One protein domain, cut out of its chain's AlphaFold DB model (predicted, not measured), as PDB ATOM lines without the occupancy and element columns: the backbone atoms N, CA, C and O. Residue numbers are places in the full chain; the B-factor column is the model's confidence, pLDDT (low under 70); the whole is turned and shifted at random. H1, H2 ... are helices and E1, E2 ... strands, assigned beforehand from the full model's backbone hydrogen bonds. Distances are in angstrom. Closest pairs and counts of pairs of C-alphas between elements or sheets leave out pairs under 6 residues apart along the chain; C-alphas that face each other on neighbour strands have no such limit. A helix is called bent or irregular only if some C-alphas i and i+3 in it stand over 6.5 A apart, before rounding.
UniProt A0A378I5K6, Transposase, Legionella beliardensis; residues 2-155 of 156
ATOM      1  N   ARG A   2     172.140 131.809 244.887       46.66
ATOM      2  CA  ARG A   2     172.425 132.257 243.502       46.66
ATOM      3  C   ARG A   2     172.705 133.769 243.364       46.66
ATOM      4  O   ARG A   2     173.692 134.148 242.753       46.66
ATOM      5  N   ALA A   3     171.929 134.614 244.048       47.50
ATOM      6  CA  ALA A   3     172.122 136.072 244.037       47.50
ATOM      7  C   ALA A   3     173.441 136.541 244.696       47.50
ATOM      8  O   ALA A   3     174.058 137.496 244.240       47.50
ATOM      9  N   TYR A   4     173.915 135.846 245.739       51.03
ATOM     10  CA  TYR A   4     175.212 136.146 246.372       51.03
ATOM     11  C   TYR A   4     176.390 135.797 245.452       51.03
ATOM     12  O   TYR A   4     177.378 136.529 245.413       51.03
ATOM     13  N   PHE A   5     176.260 134.708 244.687       57.88
ATOM     14  CA  PHE A   5     177.251 134.293 243.697       57.88
ATOM     15  C   PHE A   5     177.360 135.321 242.558       57.88
ATOM     16  O   PHE A   5     178.461 135.744 242.215       57.88
ATOM     17  N   GLU A   6     176.225 135.829 242.064       67.31
ATOM     18  CA  GLU A   6     176.184 136.848 241.005       67.31
ATOM     19  C   GLU A   6     176.766 138.205 241.434       67.31
ATOM     20  O   GLU A   6     177.481 138.844 240.659       67.31
ATOM     21  N   ILE A   7     176.523 138.640 242.677       69.75
ATOM     22  CA  ILE A   7     177.078 139.899 243.200       69.75
ATOM     23  C   ILE A   7     178.602 139.795 243.371       69.75
ATOM     24  O   ILE A   7     179.334 140.696 242.953       69.75
ATOM     25  N   TYR A   8     179.101 138.695 243.948       74.75
ATOM     26  CA  TYR A   8     180.542 138.487 244.122       74.75
ATOM     27  C   TYR A   8     181.270 138.411 242.772       74.75
ATOM     28  O   TYR A   8     182.328 139.019 242.595       74.75
ATOM     29  N   ASP A   9     180.674 137.731 241.795       79.81
ATOM     30  CA  ASP A   9     181.192 137.649 240.432       79.81
ATOM     31  C   ASP A   9     181.201 139.006 239.730       79.81
ATOM     32  O   ASP A   9     182.182 139.362 239.070       79.81
ATOM     33  N   PHE A  10     180.164 139.820 239.932       82.38
ATOM     34  CA  PHE A  10     180.126 141.177 239.408       82.38
ATOM     35  C   PHE A  10     181.275 142.038 239.952       82.38
ATOM     36  O   PHE A  10     182.021 142.624 239.162       82.38
ATOM     37  N   PHE A  11     181.469 142.096 241.274       84.88
ATOM     38  CA  PHE A  11     182.549 142.889 241.873       84.88
ATOM     39  C   PHE A  11     183.932 142.360 241.501       84.88
ATOM     40  O   PHE A  11     184.841 143.147 241.204       84.88
ATOM     41  N   TRP A  12     184.082 141.037 241.439       86.19
ATOM     42  CA  TRP A  12     185.305 140.413 240.962       86.19
ATOM     43  C   TRP A  12     185.604 140.839 239.522       86.19
ATOM     44  O   TRP A  12     186.706 141.313 239.238       86.19
ATOM     45  N   TYR A  13     184.621 140.769 238.622       86.25
ATOM     46  CA  TYR A  13     184.788 141.225 237.247       86.25
ATOM     47  C   TYR A  13     185.123 142.714 237.180       86.25
ATOM     48  O   TYR A  13     186.066 143.084 236.492       86.25
ATOM     49  N   GLN A  14     184.401 143.589 237.887       86.25
ATOM     50  CA  GLN A  14     184.656 145.034 237.819       86.25
ATOM     51  C   GLN A  14     186.073 145.397 238.268       86.25
ATOM     52  O   GLN A  14     186.716 146.236 237.632       86.25
ATOM     53  N   THR A  15     186.567 144.722 239.305       84.88
ATOM     54  CA  THR A  15     187.920 144.916 239.839       84.88
ATOM     55  C   THR A  15     188.988 144.390 238.877       84.88
ATOM     56  O   THR A  15     190.032 145.013 238.707       84.88
ATOM     57  N   ASN A  16     188.716 143.281 238.179       88.31
ATOM     58  CA  ASN A  16     189.704 142.599 237.340       88.31
ATOM     59  C   ASN A  16     189.558 142.875 235.830       88.31
ATOM     60  O   ASN A  16     190.450 142.528 235.061       88.31
ATOM     61  N   LYS A  17     188.495 143.542 235.357       87.50
ATOM     62  CA  LYS A  17     188.180 143.695 233.915       87.50
ATOM     63  C   LYS A  17     189.326 144.245 233.071       87.50
ATOM     64  O   LYS A  17     189.466 143.883 231.906       87.50
ATOM     65  N   ARG A  18     190.154 145.120 233.655       87.50
ATOM     66  CA  ARG A  18     191.306 145.715 232.966       87.50
ATOM     67  C   ARG A  18     192.362 144.668 232.632       87.50
ATOM     68  O   ARG A  18     192.900 144.730 231.534       87.50
ATOM     69  N   ILE A  19     192.626 143.724 233.538       89.88
ATOM     70  CA  ILE A  19     193.575 142.639 233.284       89.88
ATOM     71  C   ILE A  19     192.941 141.480 232.526       89.88
ATOM     72  O   ILE A  19     193.580 140.924 231.638       89.88
ATOM     73  N   LEU A  20     191.671 141.169 232.808       92.38
ATOM     74  CA  LEU A  20     190.936 140.116 232.107       92.38
ATOM     75  C   LEU A  20     191.000 140.319 230.592       92.38
ATOM     76  O   LEU A  20     191.155 139.348 229.864       92.38
ATOM     77  N   ARG A  21     191.000 141.574 230.125       92.19
ATOM     78  CA  ARG A  21     191.192 141.927 228.709       92.19
ATOM     79  C   ARG A  21     192.439 141.334 228.065       92.19
ATOM     80  O   ARG A  21     192.391 141.027 226.882       92.19
ATOM     81  N   TYR A  22     193.529 141.223 228.811       93.69
ATOM     82  CA  TYR A  22     194.813 140.761 228.291       93.69
ATOM     83  C   TYR A  22     195.028 139.274 228.576       93.69
ATOM     84  O   TYR A  22     195.394 138.521 227.683       93.69
ATOM     85  N   ILE A  23     194.743 138.835 229.806       95.25
ATOM     86  CA  ILE A  23     195.067 137.471 230.240       95.25
ATOM     87  C   ILE A  23     194.006 136.460 229.783       95.25
ATOM     88  O   ILE A  23     194.359 135.446 229.193       95.25
ATOM     89  N   SER A  24     192.706 136.716 229.992       95.94
ATOM     90  CA  SER A  24     191.657 135.717 229.695       95.94
ATOM     91  C   SER A  24     191.670 135.195 228.252       95.94
ATOM     92  O   SER A  24     191.547 133.982 228.084       95.94
ATOM     93  N   PRO A  25     191.809 136.039 227.206       96.00
ATOM     94  CA  PRO A  25     191.862 135.555 225.828       96.00
ATOM     95  C   PRO A  25     193.035 134.623 225.555       96.00
ATOM     96  O   PRO A  25     192.857 133.621 224.866       96.00
ATOM     97  N   LEU A  26     194.199 134.917 226.135       95.94
ATOM     98  CA  LEU A  26     195.391 134.091 226.000       95.94
ATOM     99  C   LEU A  26     195.230 132.750 226.724       95.94
ATOM    100  O   LEU A  26     195.486 131.707 226.130       95.94
ATOM    101  N   LEU A  27     194.722 132.756 227.962       96.94
ATOM    102  CA  LEU A  27     194.470 131.515 228.706       96.94
ATOM    103  C   LEU A  27     193.458 130.625 227.993       96.94
ATOM    104  O   LEU A  27     193.656 129.419 227.894       96.94
ATOM    105  N   TYR A  28     192.384 131.223 227.474       96.94
ATOM    106  CA  TYR A  28     191.389 130.496 226.697       96.94
ATOM    107  C   TYR A  28     191.982 129.921 225.415       96.94
ATOM    108  O   TYR A  28     191.687 128.778 225.076       96.94
ATOM    109  N   PHE A  29     192.824 130.684 224.716       95.56
ATOM    110  CA  PHE A  29     193.525 130.199 223.535       95.56
ATOM    111  C   PHE A  29     194.425 129.010 223.878       95.56
ATOM    112  O   PHE A  29     194.304 127.966 223.244       95.56
ATOM    113  N   TRP A  30     195.246 129.101 224.926       95.75
ATOM    114  CA  TRP A  30     196.084 127.978 225.341       95.75
ATOM    115  C   TRP A  30     195.266 126.746 225.728       95.75
ATOM    116  O   TRP A  30     195.523 125.647 225.234       95.75
ATOM    117  N   TYR A  31     194.239 126.946 226.554       96.44
ATOM    118  CA  TYR A  31     193.318 125.902 226.985       96.44
ATOM    119  C   TYR A  31     192.658 125.199 225.797       96.44
ATOM    120  O   TYR A  31     192.733 123.978 225.657       96.44
ATOM    121  N   LYS A  32     192.005 125.977 224.928       95.19
ATOM    122  CA  LYS A  32     191.124 125.440 223.897       95.19
ATOM    123  C   LYS A  32     191.889 124.912 222.692       95.19
ATOM    124  O   LYS A  32     191.502 123.875 222.159       95.19
ATOM    125  N   THR A  33     192.942 125.608 222.268       93.44
ATOM    126  CA  THR A  33     193.694 125.272 221.053       93.44
ATOM    127  C   THR A  33     194.634 124.094 221.283       93.44
ATOM    128  O   THR A  33     194.712 123.205 220.439       93.44
ATOM    129  N   TYR A  34     195.308 124.039 222.438       92.50
ATOM    130  CA  TYR A  34     196.288 122.982 222.730       92.50
ATOM    131  C   TYR A  34     195.746 121.869 223.625       92.50
ATOM    132  O   TYR A  34     196.451 120.892 223.873       92.50
ATOM    133  N   GLY A  35     194.489 121.981 224.066       92.06
ATOM    134  CA  GLY A  35     193.833 120.969 224.891       92.06
ATOM    135  C   GLY A  35     194.519 120.788 226.242       92.06
ATOM    136  O   GLY A  35     194.664 119.657 226.705       92.06
ATOM    137  N   LEU A  36     194.994 121.882 226.843       95.38
ATOM    138  CA  LEU A  36     195.659 121.826 228.142       95.38
ATOM    139  C   LEU A  36     194.664 121.414 229.231       95.38
ATOM    140  O   LEU A  36     193.528 121.887 229.263       95.38
ATOM    141  N   SER A  37     195.109 120.570 230.161       95.50
ATOM    142  CA  SER A  37     194.380 120.344 231.408       95.50
ATOM    143  C   SER A  37     194.414 121.603 232.282       95.50
ATOM    144  O   SER A  37     195.269 122.475 232.104       95.50
ATOM    145  N   TYR A  38     193.511 121.688 233.264       96.56
ATOM    146  CA  TYR A  38     193.518 122.788 234.236       96.56
ATOM    147  C   TYR A  38     194.837 122.854 235.002       96.56
ATOM    148  O   TYR A  38     195.392 123.940 235.129       96.56
ATOM    149  N   ALA A  39     195.383 121.705 235.408       96.81
ATOM    150  CA  ALA A  39     196.669 121.634 236.093       96.81
ATOM    151  C   ALA A  39     197.809 122.198 235.228       96.81
ATOM    152  O   ALA A  39     198.519 123.100 235.665       96.81
ATOM    153  N   ASN A  40     197.927 121.751 233.971       97.25
ATOM    154  CA  ASN A  40     198.967 122.236 233.057       97.25
ATOM    155  C   ASN A  40     198.841 123.745 232.814       97.25
ATOM    156  O   ASN A  40     199.838 124.464 232.751       97.25
ATOM    157  N   LEU A  41     197.605 124.232 232.674       97.81
ATOM    158  CA  LEU A  41     197.337 125.647 232.477       97.81
ATOM    159  C   LEU A  41     197.661 126.465 233.735       97.81
ATOM    160  O   LEU A  41     198.296 127.506 233.624       97.81
ATOM    161  N   GLN A  42     197.276 126.005 234.925       97.94
ATOM    162  CA  GLN A  42     197.612 126.657 236.194       97.94
ATOM    163  C   GLN A  42     199.117 126.736 236.410       97.94
ATOM    164  O   GLN A  42     199.610 127.783 236.814       97.94
ATOM    165  N   GLU A  43     199.840 125.667 236.096       97.56
ATOM    166  CA  GLU A  43     201.293 125.628 236.205       97.56
ATOM    167  C   GLU A  43     201.941 126.659 235.268       97.56
ATOM    168  O   GLU A  43     202.781 127.450 235.690       97.56
ATOM    169  N   LEU A  44     201.470 126.739 234.019       97.38
ATOM    170  CA  LEU A  44     201.921 127.731 233.042       97.38
ATOM    171  C   LEU A  44     201.624 129.176 233.493       97.38
ATOM    172  O   LEU A  44     202.421 130.091 233.278       97.38
ATOM    173  N   ILE A  45     200.474 129.402 234.133       97.56
ATOM    174  CA  ILE A  45     200.081 130.702 234.700       97.56
ATOM    175  C   ILE A  45     200.932 131.035 235.940       97.56
ATOM    176  O   ILE A  45     201.301 132.195 236.149       97.56
ATOM    177  N   GLN A  46     201.285 130.027 236.737       97.38
ATOM    178  CA  GLN A  46     202.124 130.162 237.921       97.38
ATOM    179  C   GLN A  46     203.568 130.521 237.565       97.38
ATOM    180  O   GLN A  46     204.136 131.388 238.228       97.38
ATOM    181  N   GLU A  47     204.131 129.940 236.503       97.38
ATOM    182  CA  GLU A  47     205.439 130.333 235.944       97.38
ATOM    183  C   GLU A  47     205.484 131.829 235.592       97.38
ATOM    184  O   GLU A  47     206.509 132.487 235.743       97.38
ATOM    185  N   ARG A  48     204.336 132.403 235.211       97.31
ATOM    186  CA  ARG A  48     204.156 133.839 234.922       97.31
ATOM    187  C   ARG A  48     203.867 134.675 236.165       97.31
ATOM    188  O   ARG A  48     203.502 135.844 236.066       97.31
ATOM    189  N   GLY A  49     203.979 134.079 237.347       96.81
ATOM    190  CA  GLY A  49     203.804 134.740 238.632       96.81
ATOM    191  C   GLY A  49     202.352 134.927 239.070       96.81
ATOM    192  O   GLY A  49     202.118 135.586 240.089       96.81
ATOM    193  N   LEU A  50     201.368 134.348 238.376       96.12
ATOM    194  CA  LEU A  50     199.963 134.399 238.776       96.12
ATOM    195  C   LEU A  50     199.535 133.047 239.369       96.12
ATOM    196  O   LEU A  50     199.445 132.044 238.687       96.12
ATOM    197  N   ILE A  51     199.231 133.007 240.663       95.19
ATOM    198  CA  ILE A  51     198.703 131.790 241.298       95.19
ATOM    199  C   ILE A  51     197.186 131.889 241.290       95.19
ATOM    200  O   ILE A  51     196.643 132.874 241.801       95.19
ATOM    201  N   ILE A  52     196.491 130.905 240.730       93.88
ATOM    202  CA  ILE A  52     195.024 130.843 240.701       93.88
ATOM    203  C   ILE A  52     194.547 129.440 241.061       93.88
ATOM    204  O   ILE A  52     195.213 128.462 240.750       93.88
ATOM    205  N   ASN A  53     193.389 129.359 241.710       94.56
ATOM    206  CA  ASN A  53     192.687 128.095 241.933       94.56
ATOM    207  C   ASN A  53     191.690 127.811 240.795       94.56
ATOM    208  O   ASN A  53     191.478 128.666 239.932       94.56
ATOM    209  N   ASP A  54     191.058 126.638 240.817       94.38
ATOM    210  CA  ASP A  54     190.120 126.195 239.774       94.38
ATOM    211  C   ASP A  54     188.967 127.180 239.567       94.38
ATOM    212  O   ASP A  54     188.712 127.610 238.447       94.38
ATOM    213  N   SER A  55     188.337 127.652 240.650       91.69
ATOM    214  CA  SER A  55     187.232 128.619 240.560       91.69
ATOM    215  C   SER A  55     187.664 129.953 239.939       91.69
ATOM    216  O   SER A  55     186.911 130.578 239.194       91.69
ATOM    217  N   GLN A  56     188.880 130.419 240.223       92.50
ATOM    218  CA  GLN A  56     189.422 131.611 239.577       92.50
ATOM    219  C   GLN A  56     189.700 131.349 238.101       92.50
ATOM    220  O   GLN A  56     189.324 132.181 237.275       92.50
ATOM    221  N   LEU A  57     190.309 130.210 237.764       95.44
ATOM    222  CA  LEU A  57     190.550 129.822 236.378       95.44
ATOM    223  C   LEU A  57     189.237 129.756 235.583       95.44
ATOM    224  O   LEU A  57     189.158 130.353 234.510       95.44
ATOM    225  N   ASP A  58     188.178 129.174 236.150       94.12
ATOM    226  CA  ASP A  58     186.839 129.155 235.553       94.12
ATOM    227  C   ASP A  58     186.332 130.560 235.236       94.12
ATOM    228  O   ASP A  58     185.813 130.807 234.145       94.12
ATOM    229  N   LYS A  59     186.521 131.525 236.146       92.50
ATOM    230  CA  LYS A  59     186.147 132.923 235.885       92.50
ATOM    231  C   LYS A  59     186.950 133.504 234.726       92.50
ATOM    232  O   LYS A  59     186.362 134.127 233.840       92.50
ATOM    233  N   TYR A  60     188.268 133.292 234.687       94.25
ATOM    234  CA  TYR A  60     189.100 133.749 233.568       94.25
ATOM    235  C   TYR A  60     188.620 133.166 232.232       94.25
ATOM    236  O   TYR A  60     188.474 133.925 231.268       94.25
ATOM    237  N   LEU A  61     188.326 131.864 232.186       95.06
ATOM    238  CA  LEU A  61     187.864 131.167 230.983       95.06
ATOM    239  C   LEU A  61     186.416 131.515 230.607       95.06
ATOM    240  O   LEU A  61     186.082 131.518 229.427       95.06
ATOM    241  N   THR A  62     185.568 131.884 231.568       91.50
ATOM    242  CA  THR A  62     184.173 132.285 231.320       91.50
ATOM    243  C   THR A  62     184.077 133.725 230.816       91.50
ATOM    244  O   THR A  62     183.378 134.017 229.845       91.50
ATOM    245  N   TYR A  63     184.804 134.667 231.426       88.94
ATOM    246  CA  TYR A  63     184.707 136.076 231.033       88.94
ATOM    247  C   TYR A  63     185.307 136.375 229.660       88.94
ATOM    248  O   TYR A  63     184.981 137.415 229.077       88.94
ATOM    249  N   VAL A  64     186.109 135.464 229.098       88.94
ATOM    250  CA  VAL A  64     186.671 135.604 227.748       88.94
ATOM    251  C   VAL A  64     185.608 135.858 226.679       88.94
ATOM    252  O   VAL A  64     185.865 136.584 225.719       88.94
ATOM    253  N   PHE A  65     184.381 135.353 226.856       84.00
ATOM    254  CA  PHE A  65     183.293 135.550 225.898       84.00
ATOM    255  C   PHE A  65     182.901 137.023 225.723       84.00
ATOM    256  O   PHE A  65     182.371 137.395 224.677       84.00
ATOM    257  N   ARG A  66     183.229 137.886 226.691       85.69
ATOM    258  CA  ARG A  66     183.057 139.347 226.593       85.69
ATOM    259  C   ARG A  66     184.159 140.023 225.767       85.69
ATOM    260  O   ARG A  66     184.095 141.220 225.507       85.69
ATOM    261  N   MET A  67     185.193 139.273 225.392       88.94
ATOM    262  CA  MET A  67     186.470 139.753 224.860       88.94
ATOM    263  C   MET A  67     186.932 138.917 223.655       88.94
ATOM    264  O   MET A  67     188.117 138.908 223.337       88.94
ATOM    265  N   LYS A  68     185.996 138.263 222.942       88.19
ATOM    266  CA  LYS A  68     186.272 137.355 221.807       88.19
ATOM    267  C   LYS A  68     187.221 137.930 220.753       88.19
ATOM    268  O   LYS A  68     188.025 137.199 220.193       88.19
ATOM    269  N   LYS A  69     187.154 139.242 220.506       89.19
ATOM    270  CA  LYS A  69     188.018 139.932 219.533       89.19
ATOM    271  C   LYS A  69     189.509 139.918 219.884       89.19
ATOM    272  O   LYS A  69     190.319 140.196 219.014       89.19
ATOM    273  N   TYR A  70     189.851 139.638 221.142       89.38
ATOM    274  CA  TYR A  70     191.229 139.580 221.625       89.38
ATOM    275  C   TYR A  70     191.767 138.147 221.727       89.38
ATOM    276  O   TYR A  70     192.888 137.968 222.186       89.38
ATOM    277  N   ILE A  71     190.978 137.132 221.354       88.94
ATOM    278  CA  ILE A  71     191.441 135.741 221.341       88.94
ATOM    279  C   ILE A  71     192.396 135.580 220.149       88.94
ATOM    280  O   ILE A  71     191.971 135.842 219.016       88.94
ATOM    281  N   PRO A  72     193.660 135.171 220.373       84.69
ATOM    282  CA  PRO A  72     194.579 134.856 219.288       84.69
ATOM    283  C   PRO A  72     193.983 133.804 218.349       84.69
ATOM    284  O   PRO A  72     193.332 132.857 218.789       84.69
ATOM    285  N   ARG A  73     194.179 133.986 217.041       82.81
ATOM    286  CA  ARG A  73     193.715 133.023 216.027       82.81
ATOM    287  C   ARG A  73     194.792 132.019 215.646       82.81
ATOM    288  O   ARG A  73     194.477 130.885 215.320       82.81
ATOM    289  N   GLU A  74     196.042 132.450 215.705       77.00
ATOM    290  CA  GLU A  74     197.206 131.683 215.291       77.00
ATOM    291  C   GLU A  74     198.327 131.891 216.312       77.00
ATOM    292  O   GLU A  74     198.394 132.964 216.920       77.00
ATOM    293  N   PRO A  75     199.206 130.893 216.501       67.50
ATOM    294  CA  PRO A  75     200.329 130.999 217.429       67.50
ATOM    295  C   PRO A  75     201.427 131.956 216.961       67.50
ATOM    296  O   PRO A  75     202.294 132.311 217.746       67.50
ATOM    297  N   VAL A  76     201.396 132.382 215.695       75.25
ATOM    298  CA  VAL A  76     202.522 133.042 215.027       75.25
ATOM    299  C   VAL A  76     202.980 134.293 215.774       75.25
ATOM    300  O   VAL A  76     202.233 135.275 215.895       75.25
ATOM    301  N   LEU A  77     204.244 134.263 216.208       78.50
ATOM    302  CA  LEU A  77     204.948 135.414 216.752       78.50
ATOM    303  C   LEU A  77     204.998 136.510 215.685       78.50
ATOM    304  O   LEU A  77     205.599 136.347 214.622       78.50
ATOM    305  N   LYS A  78     204.324 137.628 215.948       81.06
ATOM    306  CA  LYS A  78     204.349 138.762 215.028       81.06
ATOM    307  C   LYS A  78     205.627 139.577 215.199       81.06
ATOM    308  O   LYS A  78     206.108 139.716 216.324       81.06
ATOM    309  N   PRO A  79     206.134 140.191 214.116       75.25
ATOM    310  CA  PRO A  79     207.150 141.221 214.250       75.25
ATOM    311  C   PRO A  79     206.583 142.399 215.058       75.25
ATOM    312  O   PRO A  79     205.403 142.736 214.932       75.25
ATOM    313  N   ASN A  80     207.440 143.050 215.847       85.88
ATOM    314  CA  ASN A  80     207.138 144.267 216.615       85.88
ATOM    315  C   ASN A  80     206.122 144.078 217.757       85.88
ATOM    316  O   ASN A  80     205.048 144.686 217.772       85.88
ATOM    317  N   LEU A  81     206.486 143.265 218.747       92.88
ATOM    318  CA  LEU A  81     205.761 143.186 220.015       92.88
ATOM    319  C   LEU A  81     206.240 144.273 220.982       92.88
ATOM    320  O   LEU A  81     207.426 144.585 221.055       92.88
ATOM    321  N   ALA A  82     205.308 144.834 221.743       95.25
ATOM    322  CA  ALA A  82     205.577 145.838 222.758       95.25
ATOM    323  C   ALA A  82     205.273 145.282 224.148       95.25
ATOM    324  O   ALA A  82     204.235 144.655 224.376       95.25
ATOM    325  N   ILE A  83     206.151 145.576 225.103       96.81
ATOM    326  CA  ILE A  83     205.900 145.290 226.512       96.81
ATOM    327  C   ILE A  83     205.108 146.451 227.096       96.81
ATOM    328  O   ILE A  83     205.525 147.607 227.053       96.81
ATOM    329  N   LYS A  84     203.954 146.138 227.677       96.12
ATOM    330  CA  LYS A  84     203.084 147.111 228.324       96.12
ATOM    331  C   LYS A  84     202.918 146.777 229.795       96.12
ATOM    332  O   LYS A  84     202.397 145.724 230.153       96.12
ATOM    333  N   LYS A  85     203.262 147.733 230.652       96.12
ATOM    334  CA  LYS A  85     202.942 147.678 232.076       96.12
ATOM    335  C   LYS A  85     201.478 148.046 232.315       96.12
ATOM    336  O   LYS A  85     200.971 149.046 231.802       96.12
ATOM    337  N   ILE A  86     200.788 147.243 233.114       93.75
ATOM    338  CA  ILE A  86     199.431 147.525 233.571       93.75
ATOM    339  C   ILE A  86     199.523 148.413 234.821       93.75
ATOM    340  O   ILE A  86     200.236 148.067 235.762       93.75
ATOM    341  N   PRO A  87     198.812 149.556 234.868       88.31
ATOM    342  CA  PRO A  87     198.973 150.535 235.948       88.31
ATOM    343  C   PRO A  87     198.486 150.041 237.316       88.31
ATOM    344  O   PRO A  87     198.876 150.591 238.339       88.31
ATOM    345  N   HIS A  88     197.633 149.014 237.345       86.56
ATOM    346  CA  HIS A  88     197.060 148.466 238.573       86.56
ATOM    347  C   HIS A  88     197.728 147.155 238.944       86.56
ATOM    348  O   HIS A  88     197.933 146.296 238.084       86.56
ATOM    349  N   LYS A  89     198.004 146.991 240.238       90.00
ATOM    350  CA  LYS A  89     198.506 145.731 240.777       90.00
ATOM    351  C   LYS A  89     197.413 144.668 240.802       90.00
ATOM    352  O   LYS A  89     196.245 144.965 241.049       90.00
ATOM    353  N   ILE A  90     197.813 143.418 240.617       88.56
ATOM    354  CA  ILE A  90     196.948 142.240 240.721       88.56
ATOM    355  C   ILE A  90     197.554 141.331 241.766       88.56
ATOM    356  O   ILE A  90     198.718 140.959 241.648       88.56
ATOM    357  N   LYS A  91     196.781 140.988 242.801       88.19
ATOM    358  CA  LYS A  91     197.287 140.203 243.940       88.19
ATOM    359  C   LYS A  91     198.630 140.758 244.460       88.19
ATOM    360  O   LYS A  91     199.587 140.016 244.641       88.19
ATOM    361  N   SER A  92     198.704 142.084 244.615       91.50
ATOM    362  CA  SER A  92     199.895 142.836 245.051       91.50
ATOM    363  C   SER A  92     201.108 142.824 244.108       91.50
ATOM    364  O   SER A  92     202.131 143.420 244.443       91.50
ATOM    365  N   LYS A  93     200.984 142.255 242.905       94.62
ATOM    366  CA  LYS A  93     202.036 142.211 241.881       94.62
ATOM    367  C   LYS A  93     201.807 143.234 240.775       94.62
ATOM    368  O   LYS A  93     200.667 143.490 240.388       94.62
ATOM    369  N   PHE A  94     202.883 143.806 240.252       95.56
ATOM    370  CA  PHE A  94     202.867 144.532 238.986       95.56
ATOM    371  C   PHE A  94     202.686 143.544 237.838       95.56
ATOM    372  O   PHE A  94     203.257 142.459 237.874       95.56
ATOM    373  N   ALA A  95     201.897 143.919 236.834       96.69
ATOM    374  CA  ALA A  95     201.668 143.090 235.661       96.69
ATOM    375  C   ALA A  95     202.216 143.749 234.405       96.69
ATOM    376  O   ALA A  95     201.988 144.935 234.153       96.69
ATOM    377  N   TYR A  96     202.877 142.934 233.604       97.69
ATOM    378  CA  TYR A  96     203.399 143.260 232.295       97.69
ATOM    379  C   TYR A  96     202.753 142.326 231.279       97.69
ATOM    380  O   TYR A  96     202.487 141.163 231.577       97.69
ATOM    381  N   VAL A  97     202.461 142.842 230.092       97.25
ATOM    382  CA  VAL A  97     201.893 142.065 228.988       97.25
ATOM    383  C   VAL A  97     202.698 142.329 227.726       97.25
ATOM    384  O   VAL A  97     203.036 143.478 227.441       97.25
ATOM    385  N   LEU A  98     202.991 141.274 226.978       96.44
ATOM    386  CA  LEU A  98     203.597 141.348 225.658       96.44
ATOM    387  C   LEU A  98     202.471 141.402 224.627       96.44
ATOM    388  O   LEU A  98     201.666 140.473 224.544       96.44
ATOM    389  N   VAL A  99     202.361 142.508 223.891       95.12
ATOM    390  CA  VAL A  99     201.223 142.767 223.000       95.12
ATOM    391  C   VAL A  99     201.648 143.205 221.606       95.12
ATOM    392  O   VAL A  99     202.679 143.850 221.447       95.12
ATOM    393  N   ASP A 100     200.825 142.912 220.600       92.62
ATOM    394  CA  ASP A 100     200.976 143.519 219.274       92.62
ATOM    395  C   ASP A 100     200.295 144.899 219.186       92.62
ATOM    396  O   ASP A 100     199.573 145.340 220.088       92.62
ATOM    397  N   GLN A 101     200.483 145.579 218.053       91.06
ATOM    398  CA  GLN A 101     199.860 146.876 217.751       91.06
ATOM    399  C   GLN A 101     198.318 146.866 217.781       91.06
ATOM    400  O   GLN A 101     197.695 147.911 217.953       91.06
ATOM    401  N   THR A 102     197.685 145.698 217.626       89.69
ATOM    402  CA  THR A 102     196.222 145.539 217.688       89.69
ATOM    403  C   THR A 102     195.723 145.313 219.119       89.69
ATOM    404  O   THR A 102     194.520 145.379 219.391       89.69
ATOM    405  N   GLY A 103     196.648 145.098 220.058       89.69
ATOM    406  CA  GLY A 103     196.369 144.808 221.455       89.69
ATOM    407  C   GLY A 103     196.112 143.329 221.747       89.69
ATOM    408  O   GLY A 103     195.570 143.038 222.816       89.69
ATOM    409  N   LEU A 104     196.473 142.413 220.838       92.75
ATOM    410  CA  LEU A 104     196.509 140.978 221.130       92.75
ATOM    411  C   LEU A 104     197.653 140.681 222.088       92.75
ATOM    412  O   LEU A 104     198.740 141.224 221.934       92.75
ATOM    413  N   THR A 105     197.391 139.833 223.081       94.81
ATOM    414  CA  THR A 105     198.382 139.451 224.091       94.81
ATOM    415  C   THR A 105     199.031 138.137 223.690       94.81
ATOM    416  O   THR A 105     198.324 137.173 223.409       94.81
ATOM    417  N   TYR A 106     200.359 138.131 223.667       94.94
ATOM    418  CA  TYR A 106     201.202 136.980 223.350       94.94
ATOM    419  C   TYR A 106     201.707 136.302 224.615       94.94
ATOM    420  O   TYR A 106     201.746 135.078 224.691       94.94
ATOM    421  N   ASP A 107     202.029 137.101 225.632       96.38
ATOM    422  CA  ASP A 107     202.373 136.593 226.950       96.38
ATOM    423  C   ASP A 107     202.118 137.637 228.054       96.38
ATOM    424  O   ASP A 107     201.835 138.806 227.776       96.38
ATOM    425  N   PHE A 108     202.194 137.229 229.320       97.62
ATOM    426  CA  PHE A 108     202.113 138.106 230.486       97.62
ATOM    427  C   PHE A 108     203.087 137.680 231.583       97.62
ATOM    428  O   PHE A 108     203.488 136.526 231.659       97.62
ATOM    429  N   PHE A 109     203.421 138.612 232.469       98.12
ATOM    430  CA  PHE A 109     204.315 138.371 233.596       98.12
ATOM    431  C   PHE A 109     203.925 139.225 234.801       98.12
ATOM    432  O   PHE A 109     203.647 140.421 234.661       98.12
ATOM    433  N   LEU A 110     203.865 138.613 235.985       97.19
ATOM    434  CA  LEU A 110     203.522 139.263 237.246       97.19
ATOM    435  C   LEU A 110     204.661 139.143 238.260       97.19
ATOM    436  O   LEU A 110     205.056 138.044 238.645       97.19
ATOM    437  N   ILE A 111     205.095 140.282 238.794       97.00
ATOM    438  CA  ILE A 111     206.214 140.376 239.739       97.00
ATOM    439  C   ILE A 111     205.877 141.301 240.919       97.00
ATOM    440  O   ILE A 111     205.092 142.238 240.783       97.00
ATOM    441  N   ASN A 112     206.413 141.017 242.110       95.00
ATOM    442  CA  ASN A 112     206.108 141.776 243.336       95.00
ATOM    443  C   ASN A 112     206.591 143.232 243.255       95.00
ATOM    444  O   ASN A 112     205.874 144.162 243.640       95.00
ATOM    445  N   GLU A 113     207.796 143.410 242.723       92.94
ATOM    446  CA  GLU A 113     208.458 144.697 242.568       92.94
ATOM    447  C   GLU A 113     208.447 145.125 241.106       92.94
ATOM    448  O   GLU A 113     208.452 144.307 240.190       92.94
ATOM    449  N   SER A 114     208.335 146.428 240.881       90.88
ATOM    450  CA  SER A 114     208.251 146.972 239.531       90.88
ATOM    451  C   SER A 114     209.640 146.982 238.917       90.88
ATOM    452  O   SER A 114     210.382 147.940 239.127       90.88
ATOM    453  N   GLU A 115     209.947 145.978 238.107       94.00
ATOM    454  CA  GLU A 115     211.247 145.864 237.463       94.00
ATOM    455  C   GLU A 115     211.105 145.591 235.964       94.00
ATOM    456  O   GLU A 115     210.943 144.457 235.511       94.00
ATOM    457  N   ASP A 116     211.168 146.666 235.174       94.88
ATOM    458  CA  ASP A 116     210.949 146.607 233.725       94.88
ATOM    459  C   ASP A 116     212.002 145.741 233.013       94.88
ATOM    460  O   ASP A 116     211.691 145.100 232.012       94.88
ATOM    461  N   LYS A 117     213.227 145.671 233.555       96.50
ATOM    462  CA  LYS A 117     214.303 144.811 233.038       96.50
ATOM    463  C   LYS A 117     214.001 143.325 233.223       96.50
ATOM    464  O   LYS A 117     214.214 142.557 232.292       96.50
ATOM    465  N   LEU A 118     213.462 142.921 234.375       96.50
ATOM    466  CA  LEU A 118     213.058 141.527 234.593       96.50
ATOM    467  C   LEU A 118     211.880 141.139 233.708       96.50
ATOM    468  O   LEU A 118     211.862 140.035 233.179       96.50
ATOM    469  N   ALA A 119     210.924 142.047 233.498       96.81
ATOM    470  CA  ALA A 119     209.844 141.803 232.550       96.81
ATOM    471  C   ALA A 119     210.370 141.639 231.114       96.81
ATOM    472  O   ALA A 119     209.922 140.744 230.404       96.81
ATOM    473  N   GLN A 120     211.333 142.468 230.695       96.44
ATOM    474  CA  GLN A 120     211.998 142.326 229.397       96.44
ATOM    475  C   GLN A 120     212.703 140.978 229.270       96.44
ATOM    476  O   GLN A 120     212.441 140.266 228.307       96.44
ATOM    477  N   GLN A 121     213.530 140.611 230.251       96.81
ATOM    478  CA  GLN A 121     214.241 139.334 230.237       96.81
ATOM    479  C   GLN A 121     213.271 138.155 230.186       96.81
ATOM    480  O   GLN A 121     213.444 137.261 229.369       96.81
ATOM    481  N   PHE A 122     212.210 138.189 230.996       97.44
ATOM    482  CA  PHE A 122     211.186 137.151 230.975       97.44
ATOM    483  C   PHE A 122     210.622 136.952 229.564       97.44
ATOM    484  O   PHE A 122     210.597 135.829 229.079       97.44
ATOM    485  N   PHE A 123     210.211 138.025 228.877       96.06
ATOM    486  CA  PHE A 123     209.599 137.906 227.548       96.06
ATOM    487  C   PHE A 123     210.569 137.539 226.422       96.06
ATOM    488  O   PHE A 123     210.107 137.089 225.376       96.06
ATOM    489  N   LEU A 124     211.880 137.721 226.609       93.81
ATOM    490  CA  LEU A 124     212.876 137.211 225.660       93.81
ATOM    491  C   LEU A 124     212.917 135.680 225.660       93.81
ATOM    492  O   LEU A 124     213.120 135.084 224.606       93.81
ATOM    493  N   ASP A 125     212.669 135.069 226.820       94.19
ATOM    494  CA  ASP A 125     212.814 133.627 227.030       94.19
ATOM    495  C   ASP A 125     211.462 132.892 227.132       94.19
ATOM    496  O   ASP A 125     211.414 131.663 227.185       94.19
ATOM    497  N   SER A 126     210.337 133.617 227.199       95.12
ATOM    498  CA  SER A 126     209.038 133.013 227.525       95.12
ATOM    499  C   SER A 126     208.328 132.339 226.351       95.12
ATOM    500  O   SER A 126     207.392 131.569 226.592       95.12
ATOM    501  N   LEU A 127     208.746 132.611 225.109       93.69
ATOM    502  CA  LEU A 127     208.141 132.103 223.875       93.69
ATOM    503  C   LEU A 127     209.205 131.526 222.931       93.69
ATOM    504  O   LEU A 127     210.240 132.143 222.700       93.69
ATOM    505  N   ASP A 128     208.899 130.388 222.313       92.88
ATOM    506  CA  ASP A 128     209.676 129.823 221.209       92.88
ATOM    507  C   ASP A 128     209.405 130.565 219.885       92.88
ATOM    508  O   ASP A 128     208.502 131.398 219.771       92.88
ATOM    509  N   LEU A 129     210.143 130.204 218.827       89.31
ATOM    510  CA  LEU A 129     209.995 130.769 217.473       89.31
ATOM    511  C   LEU A 129     208.569 130.664 216.911       89.31
ATOM    512  O   LEU A 129     208.163 131.472 216.077       89.31
ATOM    513  N   ASN A 130     207.802 129.673 217.363       89.19
ATOM    514  CA  ASN A 130     206.409 129.499 216.965       89.19
ATOM    515  C   ASN A 130     205.433 130.382 217.759       89.19
ATOM    516  O   ASN A 130     204.235 130.261 217.534       89.19
ATOM    517  N   GLY A 131     205.923 131.240 218.659       89.44
ATOM    518  CA  GLY A 131     205.131 132.142 219.495       89.44
ATOM    519  C   GLY A 131     204.403 131.456 220.649       89.44
ATOM    520  O   GLY A 131     203.484 132.042 221.222       89.44
ATOM    521  N   LEU A 132     204.795 130.226 220.998       93.38
ATOM    522  CA  LEU A 132     204.237 129.479 222.122       93.38
ATOM    523  C   LEU A 132     205.238 129.328 223.261       93.38
ATOM    524  O   LEU A 132     206.432 129.188 223.009       93.38
ATOM    525  N   PRO A 133     204.762 129.260 224.514       95.62
ATOM    526  CA  PRO A 133     205.608 128.861 225.624       95.62
ATOM    527  C   PRO A 133     206.203 127.462 225.399       95.62
ATOM    528  O   PRO A 133     205.444 126.552 225.035       95.62
ATOM    529  N   PRO A 134     207.496 127.235 225.708       94.94
ATOM    530  CA  PRO A 134     208.162 125.943 225.497       94.94
ATOM    531  C   PRO A 134     207.414 124.752 226.105       94.94
ATOM    532  O   PRO A 134     207.311 123.672 225.525       94.94
ATOM    533  N   LYS A 135     206.782 124.969 227.260       95.00
ATOM    534  CA  LYS A 135     205.962 123.962 227.933       95.00
ATOM    535  C   LYS A 135     204.777 123.480 227.096       95.00
ATOM    536  O   LYS A 135     204.471 122.290 227.111       95.00
ATOM    537  N   ILE A 136     204.114 124.371 226.356       95.12
ATOM    538  CA  ILE A 136     203.023 123.975 225.458       95.12
ATOM    539  C   ILE A 136     203.571 123.071 224.350       95.12
ATOM    540  O   ILE A 136     202.958 122.042 224.067       95.12
ATOM    541  N   ASN A 137     204.736 123.397 223.784       94.69
ATOM    542  CA  ASN A 137     205.380 122.577 222.755       94.69
ATOM    543  C   ASN A 137     205.675 121.160 223.272       94.69
ATOM    544  O   ASN A 137     205.296 120.180 222.628       94.69
ATOM    545  N   THR A 138     206.225 121.040 224.483       95.44
ATOM    546  CA  THR A 138     206.470 119.746 225.138       95.44
ATOM    547  C   THR A 138     205.184 118.941 225.346       95.44
ATOM    548  O   THR A 138     205.131 117.759 225.008       95.44
ATOM    549  N   LEU A 139     204.121 119.567 225.863       94.50
ATOM    550  CA  LEU A 139     202.841 118.892 226.117       94.50
ATOM    551  C   LEU A 139     202.161 118.424 224.824       94.50
ATOM    552  O   LEU A 139     201.567 117.344 224.778       94.50
ATOM    553  N   VAL A 140     202.255 119.223 223.760       92.75
ATOM    554  CA  VAL A 140     201.747 118.845 222.440       92.75
ATOM    555  C   VAL A 140     202.527 117.650 221.895       92.75
ATOM    556  O   VAL A 140     201.893 116.681 221.477       92.75
ATOM    557  N   ALA A 141     203.861 117.671 221.964       93.19
ATOM    558  CA  ALA A 141     204.708 116.572 221.499       93.19
ATOM    559  C   ALA A 141     204.416 115.255 222.242       93.19
ATOM    560  O   ALA A 141     204.189 114.225 221.611       93.19
ATOM    561  N   GLN A 142     204.318 115.297 223.576       92.56
ATOM    562  CA  GLN A 142     203.977 114.128 224.400       92.56
ATOM    563  C   GLN A 142     202.621 113.518 224.020       92.56
ATOM    564  O   GLN A 142     202.463 112.297 223.972       92.56
ATOM    565  N   ARG A 143     201.627 114.365 223.738       91.69
ATOM    566  CA  ARG A 143     200.290 113.914 223.340       91.69
ATOM    567  C   ARG A 143     200.283 113.267 221.957       91.69
ATOM    568  O   ARG A 143     199.560 112.290 221.774       91.69
ATOM    569  N   VAL A 144     201.048 113.806 221.008       91.12
ATOM    570  CA  VAL A 144     201.200 113.219 219.667       91.12
ATOM    571  C   VAL A 144     201.843 111.839 219.774       91.12
ATOM    572  O   VAL A 144     201.227 110.871 219.341       91.12
ATOM    573  N   ALA A 145     202.972 111.725 220.480       91.81
ATOM    574  CA  ALA A 145     203.664 110.451 220.680       91.81
ATOM    575  C   ALA A 145     202.770 109.387 221.348       91.81
ATOM    576  O   ALA A 145     202.736 108.233 220.931       91.81
ATOM    577  N   LYS A 146     201.975 109.775 222.359       90.50
ATOM    578  CA  LYS A 146     201.012 108.862 222.998       90.50
ATOM    579  C   LYS A 146     199.919 108.389 222.032       90.50
ATOM    580  O   LYS A 146     199.445 107.263 222.151       90.50
ATOM    581  N   LYS A 147     199.475 109.253 221.116       89.00
ATOM    582  CA  LYS A 147     198.448 108.901 220.132       89.00
ATOM    583  C   LYS A 147     198.985 107.897 219.111       89.00
ATOM    584  O   LYS A 147     198.269 106.955 218.806       89.00
ATOM    585  N   GLU A 148     200.211 108.093 218.637       89.44
ATOM    586  CA  GLU A 148     200.890 107.175 217.711       89.44
ATOM    587  C   GLU A 148     201.065 105.789 218.347       89.44
ATOM    588  O   GLU A 148     200.599 104.804 217.787       89.44
ATOM    589  N   LEU A 149     201.571 105.727 219.585       86.88
ATOM    590  CA  LEU A 149     201.716 104.466 220.323       86.88
ATOM    591  C   LEU A 149     200.392 103.694 220.455       86.88
ATOM    592  O   LEU A 149     200.361 102.478 220.309       86.88
ATOM    593  N   ASN A 150     199.293 104.394 220.744       83.06
ATOM    594  CA  ASN A 150     197.987 103.753 220.883       83.06
ATOM    595  C   ASN A 150     197.443 103.239 219.539       83.06
ATOM    596  O   ASN A 150     196.786 102.207 219.515       83.06
ATOM    597  N   GLN A 151     197.720 103.937 218.432       75.19
ATOM    598  CA  GLN A 151     197.304 103.500 217.096       75.19
ATOM    599  C   GLN A 151     198.045 102.241 216.645       75.19
ATOM    600  O   GLN A 151     197.437 101.394 216.001       75.19
ATOM    601  N   ASP A 152     199.317 102.097 217.018       72.50
ATOM    602  CA  ASP A 152     200.093 100.892 216.720       72.50
ATOM    603  C   ASP A 152     199.599  99.677 217.517       72.50
ATOM    604  O   ASP A 152     199.637  98.562 217.009       72.50
ATOM    605  N   ILE A 153     199.096  99.877 218.741       71.62
ATOM    606  CA  ILE A 153     198.526  98.805 219.577       71.62
ATOM    607  C   ILE A 153     197.170  98.328 219.033       71.62
ATOM    608  O   ILE A 153     196.900  97.133 219.073       71.62
ATOM    609  N   ASP A 154     196.344  99.229 218.491       65.00
ATOM    610  CA  ASP A 154     195.019  98.899 217.936       65.00
ATOM    611  C   ASP A 154     195.081  98.182 216.561       65.00
ATOM    612  O   ASP A 154     194.043  97.816 216.003       65.00
ATOM    613  N   LEU A 155     196.280  98.003 215.990       58.69
ATOM    614  CA  LEU A 155     196.524  97.305 214.717       58.69
ATOM    615  C   LEU A 155     196.996  95.844 214.887       58.69
ATOM    616  O   LEU A 155     197.245  95.178 213.877       58.69
TER     617      LEU A 155
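AT A GLANCE: This is residues 2 to 155 of the 156 residues of the protein "Transposase" of Legionella beliardensis (UniProt A0A378I5K6). A small, strongly twisted sheet of three strands, E1, E2 and E3, is sandwiched between helices, with H1b, the second arm of the bent helix H1, across one face and the short helix H4 over the other. H3 crosses H1b, H2 packs near the far end of H1b, and two helical arms stick out of this body, residues 2 to 8 of H1 and residues 144 to 155, mostly H5. The printed part has 154 residues, with five named helices and three named strands in the order H1 H2 H3 E1 E2 E3 H4 H5; the class is mixed, and the sheet order E1, E2, E3 is antiparallel throughout. The whole is compact, with a radius of gyration of the C-alphas of 16.8 A and spans of 55 by 44 by 27 A.

IN THESE COORDINATES: Look first for the sheet: E1 is residues 82 to 90, bending by 75 degrees at residue 87, E2 is residues 93 to 99 and E3 is residues 105 to 111. Find C-alpha 82 at (205.577, 145.838, 222.758), where E1 begins. By its hydrogen bonds H1, residues 2 to 34, was assigned as one helix, but it is bent: C-alphas 15 and 18 are 7.7 A apart. Its arms are H1a, residues 2 to 15, 20.3 A long from C-alpha 2 at (172.425, 132.257, 243.502), and H1b, residues 18 to 34, 25.4 A. H2 is residues 38 to 47, H4 is residues 116 to 125, and H3, residues 54 to 70, 22.6 A, is irregular, with C-alphas 66 and 69 8.6 A apart. H5, residues 134 to 153, runs 29.4 A to C-alpha 153 at (198.526, 98.805, 219.577).

HOW THE PARTS SIT: Begin at the meander E1 E2 E3, each strand the antiparallel neighbour of the one before. In the hairpin E1 and E2, N 84 and O 97 are 2.8 A apart, within hydrogen-bond range; in the hairpin E2 and E3, N 96 and O 109 are 2.8 A apart. H1b and H4 are on opposite faces, making three layers, helices on both faces of a sheet. H1b runs across the strands at a height over the sheet of 9.9 A, its closest C-alphas to E3 being Tyr 22 and Thr 105, 5.7 A. H4 runs slantwise to the strands at a height of 8.9 A, with the C-alphas of Phe 109 and Ala 119 closest to each other, 6.6 A, between E3 and H4. H3 touches H1b about perpendicular, at 83 degrees, closest at the C-alphas of Ser 24 and Tyr 60, 5.0 A. H2 touches H1b, through residues 27 to 31 of H1b alone, at a steep tilt of 51 degrees, opposite ways, closest at the C-alphas of Tyr 31 and Leu 41, 6.8 A. H5 and H1b are close but not clearly touching, closest at the C-alphas of Tyr 34 and Val 140, 6.9 A. H1a is near H3, and H1a and H5 are apart. Every O i to N i+4 pair is within hydrogen-bond range in H1a, H2, H4 and H5, against 10 of 13 in H1b and 7 of 13 in H3.

THE WHOLE: Look for the two C-alphas farthest apart at Pro 87 and Leu 155, 57.4 A. The printed part has no cut, and the link from H3 to E1 is long, with 11 residues. The pLDDT is under 70 at residues 2 to 7, residue 75 and residues 154 to 155.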